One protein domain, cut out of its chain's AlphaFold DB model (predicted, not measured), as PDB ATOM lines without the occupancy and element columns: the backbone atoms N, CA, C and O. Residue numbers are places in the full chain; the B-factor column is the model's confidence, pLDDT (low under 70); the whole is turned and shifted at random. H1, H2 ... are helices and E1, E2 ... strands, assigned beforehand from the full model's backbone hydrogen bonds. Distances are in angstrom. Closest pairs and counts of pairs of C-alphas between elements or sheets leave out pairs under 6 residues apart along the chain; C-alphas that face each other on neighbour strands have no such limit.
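AT A GLANCE: This is residues 31 to 114 of the 147 residues of the protein "PALP domain-containing protein" of Acidobacteria bacterium 13_1_40CM_65_14 (UniProt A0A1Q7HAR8). A small parallel sheet of three strands has helices H1 and H2 over one face, with H3 joining this helical layer by touching both of them, and the other face is bare of named helices. A long loop, residues 77 to 98, winds round one end of the body, away from the end of H1 at Leu 53. The printed part has 84 residues, with three named helices and three named strands in the order E1, H1, E2, H2, H3, E3; the sheet order is E1, E2, E3, all parallel, and the class is mixed, helices and strands. The whole is compact, with a radius of gyration of the C-alphas of 12.0 A, and its outline is elongated, spanning 38 by 24 by 17 A.

IN THESE COORDINATES: In the sheet, E2 is residues 58 to 64, 19.7 A from first to last C-alpha; E1 is residues 32 to 36, 13.4 A, and begins at C-alpha 32 (21.897, 10.571, -6.662). E3, residues 111 to 114, is 10.5 A long and ends at C-alpha 114 (25.322, 25.004, -13.936). H1, residues 41 to 53, is 18.4 A long and begins at C-alpha 41 (8.674, 23.405, -7.526). H2 is residues 69 to 76, 10.6 A, and H3 is residues 99 to 108, 14.5 A.

HOW THE PARTS SIT: E2 is the inner strand, and E1 and E3 are edge strands. E1 and E2 are parallel at 25 degrees, with N 33 and O 58 at 2.8 A, within hydrogen-bond range. E2 and E3 are parallel at 23 degrees, with N 61 and O 111 at 2.8 A, within hydrogen-bond range. H1 is on the sheet at a height over the sheet of 9.9 A, over E1 and E2; it runs along the strands, at 0 degrees to E1 on the local plane. The closest C-alphas of E1 and H1 are those of Val 35 and Ile 43, 5.7 A. H2 is on the same face as H1, at a height over the sheet of 9.4 A; it lies over E3, slantwise to the strands, at 44 degrees to E3 on the local plane, and its closest C-alphas to E3 are those of Tyr 71 and Met 112, 6.3 A. H1 and H2 are apart. H3 only grazes the sheet, with residues 105 to 108. H3 touches H1, closest at the C-alphas of Ala 47 and Leu 108, 5.9 A, at a shallow tilt of 33 degrees, only just short of steep, the same way. H3 touches H2, closest at the C-alphas of Trp 74 and Gly 106, 6.0 A, at a steep tilt of 65 degrees, the same way. E1, H1 and E2 form a strand-helix-strand unit, two parallel neighbour strands with a helix between, and E2, H2, H3 and E3 another; both crossovers are right-handed. In H1, H2 and H3 every O i to N i+4 pair is within hydrogen-bond range.

THE WHOLE: The two C-alphas farthest apart are those of Leu 53 and Ala 83, 38.1 A. The printed part has no cut. The link from H2 to H3, 22 residues, is long; the other links are tight. The mean pLDDT of the printed part is 87.5, and residues 87 to 91 are under 70.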
ATOM      1  N   GLY A  31      21.221   6.473  -5.446       86.81
ATOM      2  CA  GLY A  31      22.182   7.274  -4.685       86.81
ATOM      3  C   GLY A  31      22.114   8.774  -4.963       86.81
ATOM      4  O   GLY A  31      22.247   9.563  -4.030       86.81
ATOM      5  N   VAL A  32      21.883   9.170  -6.217       90.88
ATOM      6  CA  VAL A  32      21.897  10.571  -6.662       90.88
ATOM      7  C   VAL A  32      20.728  10.829  -7.610       90.88
ATOM      8  O   VAL A  32      20.482  10.034  -8.515       90.88
ATOM      9  N   ILE A  33      20.023  11.945  -7.424       89.94
ATOM     10  CA  ILE A  33      18.915  12.387  -8.275       89.94
ATOM     11  C   ILE A  33      19.237  13.783  -8.811       89.94
ATOM     12  O   ILE A  33      19.333  14.743  -8.047       89.94
ATOM     13  N   TYR A  34      19.377  13.894 -10.132       91.56
ATOM     14  CA  TYR A  34      19.571  15.168 -10.822       91.56
ATOM     15  C   TYR A  34      18.217  15.774 -11.187       91.56
ATOM     16  O   TYR A  34      17.406  15.117 -11.841       91.56
ATOM     17  N   VAL A  35      17.969  17.023 -10.790       91.19
ATOM     18  CA  VAL A  35      16.688  17.698 -11.032       91.19
ATOM     19  C   VAL A  35      16.917  19.088 -11.624       91.19
ATOM     20  O   VAL A  35      17.646  19.880 -11.027       91.19
ATOM     21  N   PRO A  36      16.310  19.435 -12.772       90.12
ATOM     22  CA  PRO A  36      16.418  20.783 -13.311       90.12
ATOM     23  C   PRO A  36      15.710  21.799 -12.405       90.12
ATOM     24  O   PRO A  36      14.648  21.526 -11.838       90.12
ATOM     25  N   VAL A  37      16.295  22.988 -12.276       89.25
ATOM     26  CA  VAL A  37      15.838  24.035 -11.356       89.25
ATOM     27  C   VAL A  37      15.410  25.267 -12.138       89.25
ATOM     28  O   VAL A  37      16.234  26.049 -12.605       89.25
ATOM     29  N   GLY A  38      14.093  25.411 -12.269       84.62
ATOM     30  CA  GLY A  38      13.429  26.611 -12.765       84.62
ATOM     31  C   GLY A  38      12.765  27.359 -11.626       84.62
ATOM     32  O   GLY A  38      13.444  27.924 -10.783       84.62
ATOM     33  N   ASP A  39      11.439  27.290 -11.531       82.19
ATOM     34  CA  ASP A  39      10.649  27.846 -10.418       82.19
ATOM     35  C   ASP A  39      10.879  27.159  -9.053       82.19
ATOM     36  O   ASP A  39      10.335  27.598  -8.038       82.19
ATOM     37  N   SER A  40      11.707  26.110  -9.029       86.62
ATOM     38  CA  SER A  40      12.052  25.222  -7.913       86.62
ATOM     39  C   SER A  40      10.952  24.284  -7.400       86.62
ATOM     40  O   SER A  40      11.206  23.529  -6.459       86.62
ATOM     41  N   ALA A  41       9.758  24.268  -7.998       88.75
ATOM     42  CA  ALA A  41       8.674  23.405  -7.526       88.75
ATOM     43  C   ALA A  41       9.022  21.917  -7.688       88.75
ATOM     44  O   ALA A  41       8.787  21.116  -6.779       88.75
ATOM     45  N   LEU A  42       9.646  21.566  -8.819       89.62
ATOM     46  CA  LEU A  42      10.051  20.196  -9.124       89.62
ATOM     47  C   LEU A  42      11.105  19.678  -8.137       89.62
ATOM     48  O   LEU A  42      10.887  18.658  -7.486       89.62
ATOM     49  N   ILE A  43      12.223  20.396  -7.990       92.31
ATOM     50  CA  ILE A  43      13.317  19.971  -7.108       92.31
ATOM     51  C   ILE A  43      12.879  19.895  -5.650       92.31
ATOM     52  O   ILE A  43      13.234  18.940  -4.975       92.31
ATOM     53  N   ARG A  44      12.044  20.822  -5.171       92.56
ATOM     54  CA  ARG A  44      11.537  20.780  -3.793       92.56
ATOM     55  C   ARG A  44      10.595  19.602  -3.561       92.56
ATOM     56  O   ARG A  44      10.696  18.953  -2.525       92.56
ATOM     57  N   GLY A  45       9.714  19.303  -4.517       90.69
ATOM     58  CA  GLY A  45       8.834  18.136  -4.444       90.69
ATOM     59  C   GLY A  45       9.618  16.824  -4.429       90.69
ATOM     60  O   GLY A  45       9.454  16.014  -3.514       90.69
ATOM     61  N   VAL A  46      10.515  16.644  -5.403       91.06
ATOM     62  CA  VAL A  46      11.359  15.446  -5.529       91.06
ATOM     63  C   VAL A  46      12.274  15.287  -4.318       91.06
ATOM     64  O   VAL A  46      12.308  14.210  -3.729       91.06
ATOM     65  N   ALA A  47      12.966  16.351  -3.902       91.69
ATOM     66  CA  ALA A  47      13.857  16.315  -2.749       91.69
ATOM     67  C   ALA A  47      13.099  16.010  -1.457       91.69
ATOM     68  O   ALA A  47      13.549  15.185  -0.674       91.69
ATOM     69  N   SER A  48      11.919  16.603  -1.251       90.62
ATOM     70  CA  SER A  48      11.098  16.302  -0.079       90.62
ATOM     71  C   SER A  48      10.718  14.821  -0.037       90.62
ATOM     72  O   SER A  48      10.946  14.168   0.980       90.62
ATOM     73  N   ALA A  49      10.207  14.258  -1.136       90.50
ATOM     74  CA  ALA A  49       9.878  12.834  -1.198       90.50
ATOM     75  C   ALA A  49      11.115  11.953  -0.974       90.50
ATOM     76  O   ALA A  49      11.062  10.999  -0.197       90.50
ATOM     77  N   ALA A  50      12.237  12.307  -1.600       90.06
ATOM     78  CA  ALA A  50      13.474  11.557  -1.488       90.06
ATOM     79  C   ALA A  50      14.045  11.575  -0.072       90.06
ATOM     80  O   ALA A  50      14.330  10.513   0.470       90.06
ATOM     81  N   LYS A  51      14.129  12.740   0.577       88.69
ATOM     82  CA  LYS A  51      14.625  12.851   1.954       88.69
ATOM     83  C   LYS A  51      13.718  12.142   2.965       88.69
ATOM     84  O   LYS A  51      14.221  11.661   3.970       88.69
ATOM     85  N   HIS A  52      12.416  12.015   2.695       88.56
ATOM     86  CA  HIS A  52      11.505  11.236   3.544       88.56
ATOM     87  C   HIS A  52      11.639   9.720   3.353       88.56
ATOM     88  O   HIS A  52      11.561   8.977   4.326       88.56
ATOM     89  N   LEU A  53      11.789   9.246   2.113       88.69
ATOM     90  CA  LEU A  53      11.844   7.810   1.809       88.69
ATOM     91  C   LEU A  53      13.250   7.232   1.993       88.69
ATOM     92  O   LEU A  53      13.406   6.103   2.451       88.69
ATOM     93  N   ARG A  54      14.273   8.008   1.629       87.50
ATOM     94  CA  ARG A  54      15.685   7.639   1.691       87.50
ATOM     95  C   ARG A  54      16.548   8.886   1.935       87.50
ATOM     96  O   ARG A  54      17.086   9.458   0.987       87.50
ATOM     97  N   PRO A  55      16.763   9.281   3.203       88.38
ATOM     98  CA  PRO A  55      17.592  10.438   3.560       88.38
ATOM     99  C   PRO A  55      19.008  10.416   2.960       88.38
ATOM    100  O   PRO A  55      19.583  11.468   2.696       88.38
ATOM    101  N   ALA A  56      19.552   9.218   2.709       89.38
ATOM    102  CA  ALA A  56      20.867   9.007   2.102       89.38
ATOM    103  C   ALA A  56      20.942   9.352   0.599       89.38
ATOM    104  O   ALA A  56      22.035   9.381   0.037       89.38
ATOM    105  N   SER A  57      19.812   9.572  -0.080       89.44
ATOM    106  CA  SER A  57      19.813  10.006  -1.479       89.44
ATOM    107  C   SER A  57      20.257  11.465  -1.588       89.44
ATOM    108  O   SER A  57      19.737  12.351  -0.900       89.44
ATOM    109  N   ARG A  58      21.218  11.709  -2.479       92.19
ATOM    110  CA  ARG A  58      21.734  13.042  -2.798       92.19
ATOM    111  C   ARG A  58      20.894  13.684  -3.893       92.19
ATOM    112  O   ARG A  58      20.605  13.051  -4.906       92.19
ATOM    113  N   ILE A  59      20.536  14.944  -3.714       93.88
ATOM    114  CA  ILE A  59      19.793  15.746  -4.678       93.88
ATOM    115  C   ILE A  59      20.736  16.770  -5.292       93.88
ATOM    116  O   ILE A  59      21.314  17.591  -4.582       93.88
ATOM    117  N   VAL A  60      20.856  16.728  -6.618       93.69
ATOM    118  CA  VAL A  60      21.683  17.655  -7.390       93.69
ATOM    119  C   VAL A  60      20.784  18.506  -8.276       93.69
ATOM    120  O   VAL A  60      20.132  18.002  -9.192       93.69
ATOM    121  N   GLY A  61      20.739  19.808  -8.016       92.06
ATOM    122  CA  GLY A  61      20.015  20.754  -8.853       92.06
ATOM    123  C   GLY A  61      20.812  21.151 -10.089       92.06
ATOM    124  O   GLY A  61      22.000  21.441  -9.994       92.06
ATOM    125  N   VAL A  62      20.166  21.186 -11.252       92.25
ATOM    126  CA  VAL A  62      20.772  21.639 -12.512       92.25
ATOM    127  C   VAL A  62      20.117  22.947 -12.943       92.25
ATOM    128  O   VAL A  62      18.936  22.981 -13.279       92.25
ATOM    129  N   VAL A  63      20.883  24.033 -12.922       89.81
ATOM    130  CA  VAL A  63      20.430  25.390 -13.254       89.81
ATOM    131  C   VAL A  63      20.998  25.781 -14.615       89.81
ATOM    132  O   VAL A  63      22.135  25.444 -14.933       89.81
ATOM    133  N   ALA A  64      20.233  26.500 -15.435       86.94
ATOM    134  CA  ALA A  64      20.746  27.006 -16.705       86.94
ATOM    135  C   ALA A  64      21.871  28.030 -16.467       86.94
ATOM    136  O   ALA A  64      21.690  28.985 -15.714       86.94
ATOM    137  N   GLU A  65      23.004  27.879 -17.156       85.50
ATOM    138  CA  GLU A  65      24.147  28.796 -17.025       85.50
ATOM    139  C   GLU A  65      23.772  30.255 -17.324       85.50
ATOM    140  O   GLU A  65      24.163  31.175 -16.609       85.50
ATOM    141  N   ARG A  66      22.927  30.461 -18.339       83.25
ATOM    142  CA  ARG A  66      22.430  31.785 -18.737       83.25
ATOM    143  C   ARG A  66      21.216  32.274 -17.939       83.25
ATOM    144  O   ARG A  66      20.668  33.322 -18.261       83.25
ATOM    145  N   GLY A  67      20.795  31.541 -16.909       85.31
ATOM    146  CA  GLY A  67      19.769  31.946 -15.942       85.31
ATOM    147  C   GLY A  67      20.152  31.535 -14.516       85.31
ATOM    148  O   GLY A  67      19.423  30.765 -13.891       85.31
ATOM    149  N   PRO A  68      21.290  32.010 -13.972       89.31
ATOM    150  CA  PRO A  68      21.903  31.418 -12.784       89.31
ATOM    151  C   PRO A  68      21.302  31.921 -11.460       89.31
ATOM    152  O   PRO A  68      21.902  31.725 -10.406       89.31
ATOM    153  N   ALA A  69      20.137  32.577 -11.462       90.94
ATOM    154  CA  ALA A  69      19.621  33.266 -10.278       90.94
ATOM    155  C   ALA A  69      19.434  32.329  -9.072       90.94
ATOM    156  O   ALA A  69      19.844  32.662  -7.959       90.94
ATOM    157  N   TYR A  70      18.891  31.124  -9.282       91.31
ATOM    158  CA  TYR A  70      18.759  30.127  -8.212       91.31
ATOM    159  C   TYR A  70      20.100  29.529  -7.776       91.31
ATOM    160  O   TYR A  70      20.283  29.303  -6.582       91.31
ATOM    161  N   TYR A  71      21.045  29.332  -8.701       92.81
ATOM    162  CA  TYR A  71      22.399  28.874  -8.375       92.81
ATOM    163  C   TYR A  71      23.106  29.880  -7.454       92.81
ATOM    164  O   TYR A  71      23.559  29.531  -6.366       92.81
ATOM    165  N   LEU A  72      23.106  31.158  -7.848       92.50
ATOM    166  CA  LEU A  72      23.703  32.243  -7.072       92.50
ATOM    167  C   LEU A  72      22.995  32.439  -5.727       92.50
ATOM    168  O   LEU A  72      23.650  32.691  -4.717       92.50
ATOM    169  N   SER A  73      21.665  32.316  -5.707       93.25
ATOM    170  CA  SER A  73      20.888  32.458  -4.474       93.25
ATOM    171  C   SER A  73      21.167  31.341  -3.475       93.25
ATOM    172  O   SER A  73      21.314  31.613  -2.286       93.25
ATOM    173  N   TRP A  74      21.272  30.099  -3.956       93.81
ATOM    174  CA  TRP A  74      21.633  28.948  -3.132       93.81
ATOM    175  C   TRP A  74      23.037  29.116  -2.548       93.81
ATOM    176  O   TRP A  74      23.206  29.032  -1.336       93.81
ATOM    177  N   GLN A  75      24.018  29.487  -3.378       92.88
ATOM    178  CA  GLN A  75      25.398  29.688  -2.931       92.88
ATOM    179  C   GLN A  75      25.528  30.807  -1.882       92.88
ATOM    180  O   GLN A  75      26.364  30.724  -0.986       92.88
ATOM    181  N   ARG A  76      24.722  31.874  -1.986       92.31
ATOM    182  CA  ARG A  76      24.754  33.004  -1.040       92.31
ATOM    183  C   ARG A  76      23.802  32.852   0.149       92.31
ATOM    184  O   ARG A  76      23.795  33.736   1.003       92.31
ATOM    185  N   GLY A  77      22.965  31.814   0.181       90.94
ATOM    186  CA  GLY A  77      21.930  31.621   1.205       90.94
ATOM    187  C   GLY A  77      20.856  32.719   1.248       90.94
ATOM    188  O   GLY A  77      20.129  32.841   2.230       90.94
ATOM    189  N   ARG A  78      20.753  33.555   0.209       91.44
ATOM    190  CA  ARG A  78      19.801  34.674   0.117       91.44
ATOM    191  C   ARG A  78      19.418  34.920  -1.330       91.44
ATOM    192  O   ARG A  78      20.160  34.549  -2.230       91.44
ATOM    193  N   VAL A  79      18.286  35.581  -1.558       92.69
ATOM    194  CA  VAL A  79      17.834  35.914  -2.916       92.69
ATOM    195  C   VAL A  79      18.883  36.765  -3.633       92.69
ATOM    196  O   VAL A  79      19.310  37.807  -3.136       92.69
ATOM    197  N   VAL A  80      19.275  36.306  -4.816       91.38
ATOM    198  CA  VAL A  80      20.106  37.013  -5.785       91.38
ATOM    199  C   VAL A  80      19.315  37.106  -7.078       91.38
ATOM    200  O   VAL A  80      18.944  36.089  -7.664       91.38
ATOM    201  N   GLU A  81      19.062  38.333  -7.514       90.12
ATOM    202  CA  GLU A  81      18.389  38.609  -8.780       90.12
ATOM    203  C   GLU A  81      19.420  38.763  -9.901       90.12
ATOM    204  O   GLU A  81      20.507  39.307  -9.687       90.12
ATOM    205  N   THR A  82      19.090  38.287 -11.101       87.38
ATOM    206  CA  THR A  82      19.916  38.470 -12.301       87.38
ATOM    207  C   THR A  82      19.228  39.410 -13.283       87.38
ATOM    208  O   THR A  82      18.005  39.395 -13.433       87.38
ATOM    209  N   ALA A  83      20.017  40.234 -13.979       79.25
ATOM    210  CA  ALA A  83      19.494  41.208 -14.939       79.25
ATOM    211  C   ALA A  83      18.755  40.535 -16.112       79.25
ATOM    212  O   ALA A  83      17.716  41.017 -16.568       79.25
ATOM    213  N   SER A  84      19.258  39.384 -16.559       76.75
ATOM    214  CA  SER A  84      18.674  38.576 -17.624       76.75
ATOM    215  C   SER A  84      18.651  37.091 -17.252       76.75
ATOM    216  O   SER A  84      19.311  36.645 -16.307       76.75
ATOM    217  N   ALA A  85      17.831  36.344 -17.988       76.50
ATOM    218  CA  ALA A  85      17.825  34.891 -18.011       76.50
ATOM    219  C   ALA A  85      17.673  34.459 -19.478       76.50
ATOM    220  O   ALA A  85      16.565  34.224 -19.951       76.50
ATOM    221  N   ASP A  86      18.781  34.471 -20.221       73.94
ATOM    222  CA  ASP A  86      18.808  34.232 -21.672       73.94
ATOM    223  C   ASP A  86      19.038  32.747 -21.973       73.94
ATOM    224  O   ASP A  86      20.127  32.311 -22.348       73.94
ATOM    225  N   THR A  87      18.017  31.929 -21.736       67.38
ATOM    226  CA  THR A  87      18.070  30.485 -21.971       67.38
ATOM    227  C   THR A  87      16.936  30.051 -22.888       67.38
ATOM    228  O   THR A  87      15.817  30.524 -22.758       67.38
ATOM    229  N   ILE A  88      17.215  29.096 -23.780       66.19
ATOM    230  CA  ILE A  88      16.193  28.450 -24.626       66.19
ATOM    231  C   ILE A  88      15.190  27.621 -23.808       66.19
ATOM    232  O   ILE A  88      14.175  27.171 -24.329       66.19
ATOM    233  N   ALA A  89      15.513  27.349 -22.541       68.81
ATOM    234  CA  ALA A  89      14.647  26.646 -21.616       68.81
ATOM    235  C   ALA A  89      13.823  27.669 -20.827       68.81
ATOM    236  O   ALA A  89      14.188  28.012 -19.704       68.81
ATOM    237  N   ASP A  90      12.705  28.125 -21.398       64.88
ATOM    238  CA  ASP A  90      11.827  29.143 -20.792       64.88
ATOM    239  C   ASP A  90      11.407  28.781 -19.357       64.88
ATOM    240  O   ASP A  90      11.361  29.631 -18.471       64.88
ATOM    241  N   GLY A  91      11.192  27.487 -19.089       68.12
ATOM    242  CA  GLY A  91      10.868  26.978 -17.751       68.12
ATOM    243  C   GLY A  91      11.995  27.112 -16.717       68.12
ATOM    244  O   GLY A  91      11.735  26.967 -15.526       68.12
ATOM    245  N   LEU A  92      13.230  27.393 -17.147       74.81
ATOM    246  CA  LEU A  92      14.410  27.636 -16.305       74.81
ATOM    247  C   LEU A  92      14.842  29.111 -16.298       74.81
ATOM    248  O   LEU A  92      15.792  29.467 -15.601       74.81
ATOM    249  N   ALA A  93      14.162  29.979 -17.055       78.94
ATOM    250  CA  ALA A  93      14.515  31.385 -17.233       78.94
ATOM    251  C   ALA A  93      14.075  32.263 -16.043       78.94
ATOM    252  O   ALA A  93      13.340  33.242 -16.189       78.94
ATOM    253  N   VAL A  94      14.510  31.919 -14.828       82.12
ATOM    254  CA  VAL A  94      14.148  32.674 -13.623       82.12
ATOM    255  C   VAL A  94      15.171  33.767 -13.344       82.12
ATOM    256  O   VAL A  94      16.344  33.490 -13.117       82.12
ATOM    257  N   ARG A  95      14.697  35.016 -13.298       84.00
ATOM    258  CA  ARG A  95      15.502  36.198 -12.934       84.00
ATOM    259  C   ARG A  95      15.440  36.546 -11.451       84.00
ATOM    260  O   ARG A  95      16.416  37.032 -10.891       84.00
ATOM    261  N   ARG A  96      14.287  36.308 -10.820       87.25
ATOM    262  CA  ARG A  96      14.002  36.695  -9.435       87.25
ATOM    263  C   ARG A  96      13.507  35.494  -8.627       87.25
ATOM    264  O   ARG A  96      12.321  35.169  -8.682       87.25
ATOM    265  N   PRO A  97      14.403  34.817  -7.897       88.81
ATOM    266  CA  PRO A  97      14.037  33.743  -6.986       88.81
ATOM    267  C   PRO A  97      13.153  34.250  -5.846       88.81
ATOM    268  O   PRO A  97      13.272  35.391  -5.401       88.81
ATOM    269  N   LEU A  98      12.286  33.381  -5.334       87.50
ATOM    270  CA  LEU A  98      11.487  33.687  -4.150       87.50
ATOM    271  C   LEU A  98      12.262  33.291  -2.892       87.50
ATOM    272  O   LEU A  98      12.721  32.156  -2.786       87.50
ATOM    273  N   ALA A  99      12.350  34.186  -1.907       87.69
ATOM    274  CA  ALA A  99      13.009  33.920  -0.624       87.69
ATOM    275  C   ALA A  99      12.605  32.587   0.050       87.69
ATOM    276  O   ALA A  99      13.507  31.827   0.402       87.69
ATOM    277  N   PRO A 100      11.307  32.224   0.170       87.56
ATOM    278  CA  PRO A 100      10.928  30.935   0.760       87.56
ATOM    279  C   PRO A 100      11.399  29.730  -0.063       87.56
ATOM    280  O   PRO A 100      11.640  28.660   0.491       87.56
ATOM    281  N   ASN A 101      11.552  29.888  -1.380       89.19
ATOM    282  CA  ASN A 101      12.063  28.829  -2.242       89.19
ATOM    283  C   ASN A 101      13.572  28.666  -2.056       89.19
ATOM    284  O   ASN A 101      14.043  27.541  -1.952       89.19
ATOM    285  N   VAL A 102      14.316  29.772  -1.975       90.19
ATOM    286  CA  VAL A 102      15.765  29.755  -1.721       90.19
ATOM    287  C   VAL A 102      16.070  29.085  -0.380       90.19
ATOM    288  O   VAL A 102      16.941  28.221  -0.333       90.19
ATOM    289  N   ALA A 103      15.308  29.406   0.670       89.00
ATOM    290  CA  ALA A 103      15.442  28.763   1.977       89.00
ATOM    291  C   ALA A 103      15.192  27.245   1.897       89.00
ATOM    292  O   ALA A 103      16.052  26.457   2.276       89.00
ATOM    293  N   ALA A 104      14.066  26.827   1.307       88.56
ATOM    294  CA  ALA A 104      13.727  25.408   1.182       88.56
ATOM    295  C   ALA A 104      14.741  24.613   0.338       88.56
ATOM    296  O   ALA A 104      15.028  23.457   0.631       88.56
ATOM    297  N   ILE A 105      15.281  25.211  -0.726       90.94
ATOM    298  CA  ILE A 105      16.329  24.587  -1.541       90.94
ATOM    299  C   ILE A 105      17.614  24.421  -0.722       90.94
ATOM    300  O   ILE A 105      18.247  23.377  -0.827       90.94
ATOM    301  N   GLY A 106      17.984  25.410   0.097       90.00
ATOM    302  CA  GLY A 106      19.156  25.333   0.975       90.00
ATOM    303  C   GLY A 106      19.090  24.192   1.995       90.00
ATOM    304  O   GLY A 106      20.124  23.637   2.343       90.00
ATOM    305  N   GLU A 107      17.889  23.807   2.431       89.81
ATOM    306  CA  GLU A 107      17.684  22.686   3.360       89.81
ATOM    307  C   GLU A 107      17.645  21.315   2.666       89.81
ATOM    308  O   GLU A 107      18.011  20.302   3.258       89.81
ATOM    309  N   LEU A 108      17.153  21.260   1.424       89.81
ATOM    310  CA  LEU A 108      16.811  20.002   0.750       89.81
ATOM    311  C   LEU A 108      17.829  19.548  -0.301       89.81
ATOM    312  O   LEU A 108      17.878  18.356  -0.618       89.81
ATOM    313  N   VAL A 109      18.579  20.480  -0.893       92.19
ATOM    314  CA  VAL A 109      19.463  20.223  -2.035       92.19
ATOM    315  C   VAL A 109      20.910  20.152  -1.575       92.19
ATOM    316  O   VAL A 109      21.429  21.102  -0.996       92.19
ATOM    317  N   ASP A 110      21.563  19.032  -1.880       91.06
ATOM    318  CA  ASP A 110      22.937  18.764  -1.454       91.06
ATOM    319  C   ASP A 110      23.968  19.467  -2.355       91.06
ATOM    320  O   ASP A 110      25.049  19.831  -1.900       91.06
ATOM    321  N   GLU A 111      23.655  19.660  -3.641       93.19
ATOM    322  CA  GLU A 111      24.567  20.270  -4.614       93.19
ATOM    323  C   GLU A 111      23.805  20.987  -5.740       93.19
ATOM    324  O   GLU A 111      22.746  20.535  -6.174       93.19
ATOM    325  N   MET A 112      24.364  22.079  -6.264       92.25
ATOM    326  CA  MET A 112      23.865  22.767  -7.460       92.25
ATOM    327  C   MET A 112      24.939  22.810  -8.547       92.25
ATOM    328  O   MET A 112      26.096  23.128  -8.276       92.25
ATOM    329  N   ARG A 113      24.546  22.550  -9.796       92.06
ATOM    330  CA  ARG A 113      25.406  22.614 -10.983       92.06
ATOM    331  C   ARG A 113      24.815  23.528 -12.044       92.06
ATOM    332  O   ARG A 113      23.605  23.534 -12.264       92.06
ATOM    333  N   LEU A 114      25.682  24.267 -12.729       87.62
ATOM    334  CA  LEU A 114      25.322  25.004 -13.936       87.62
ATOM    335  C   LEU A 114      25.383  24.056 -15.141       87.62
ATOM    336  O   LEU A 114      26.359  23.331 -15.314       87.62
TER     337      LEU A 114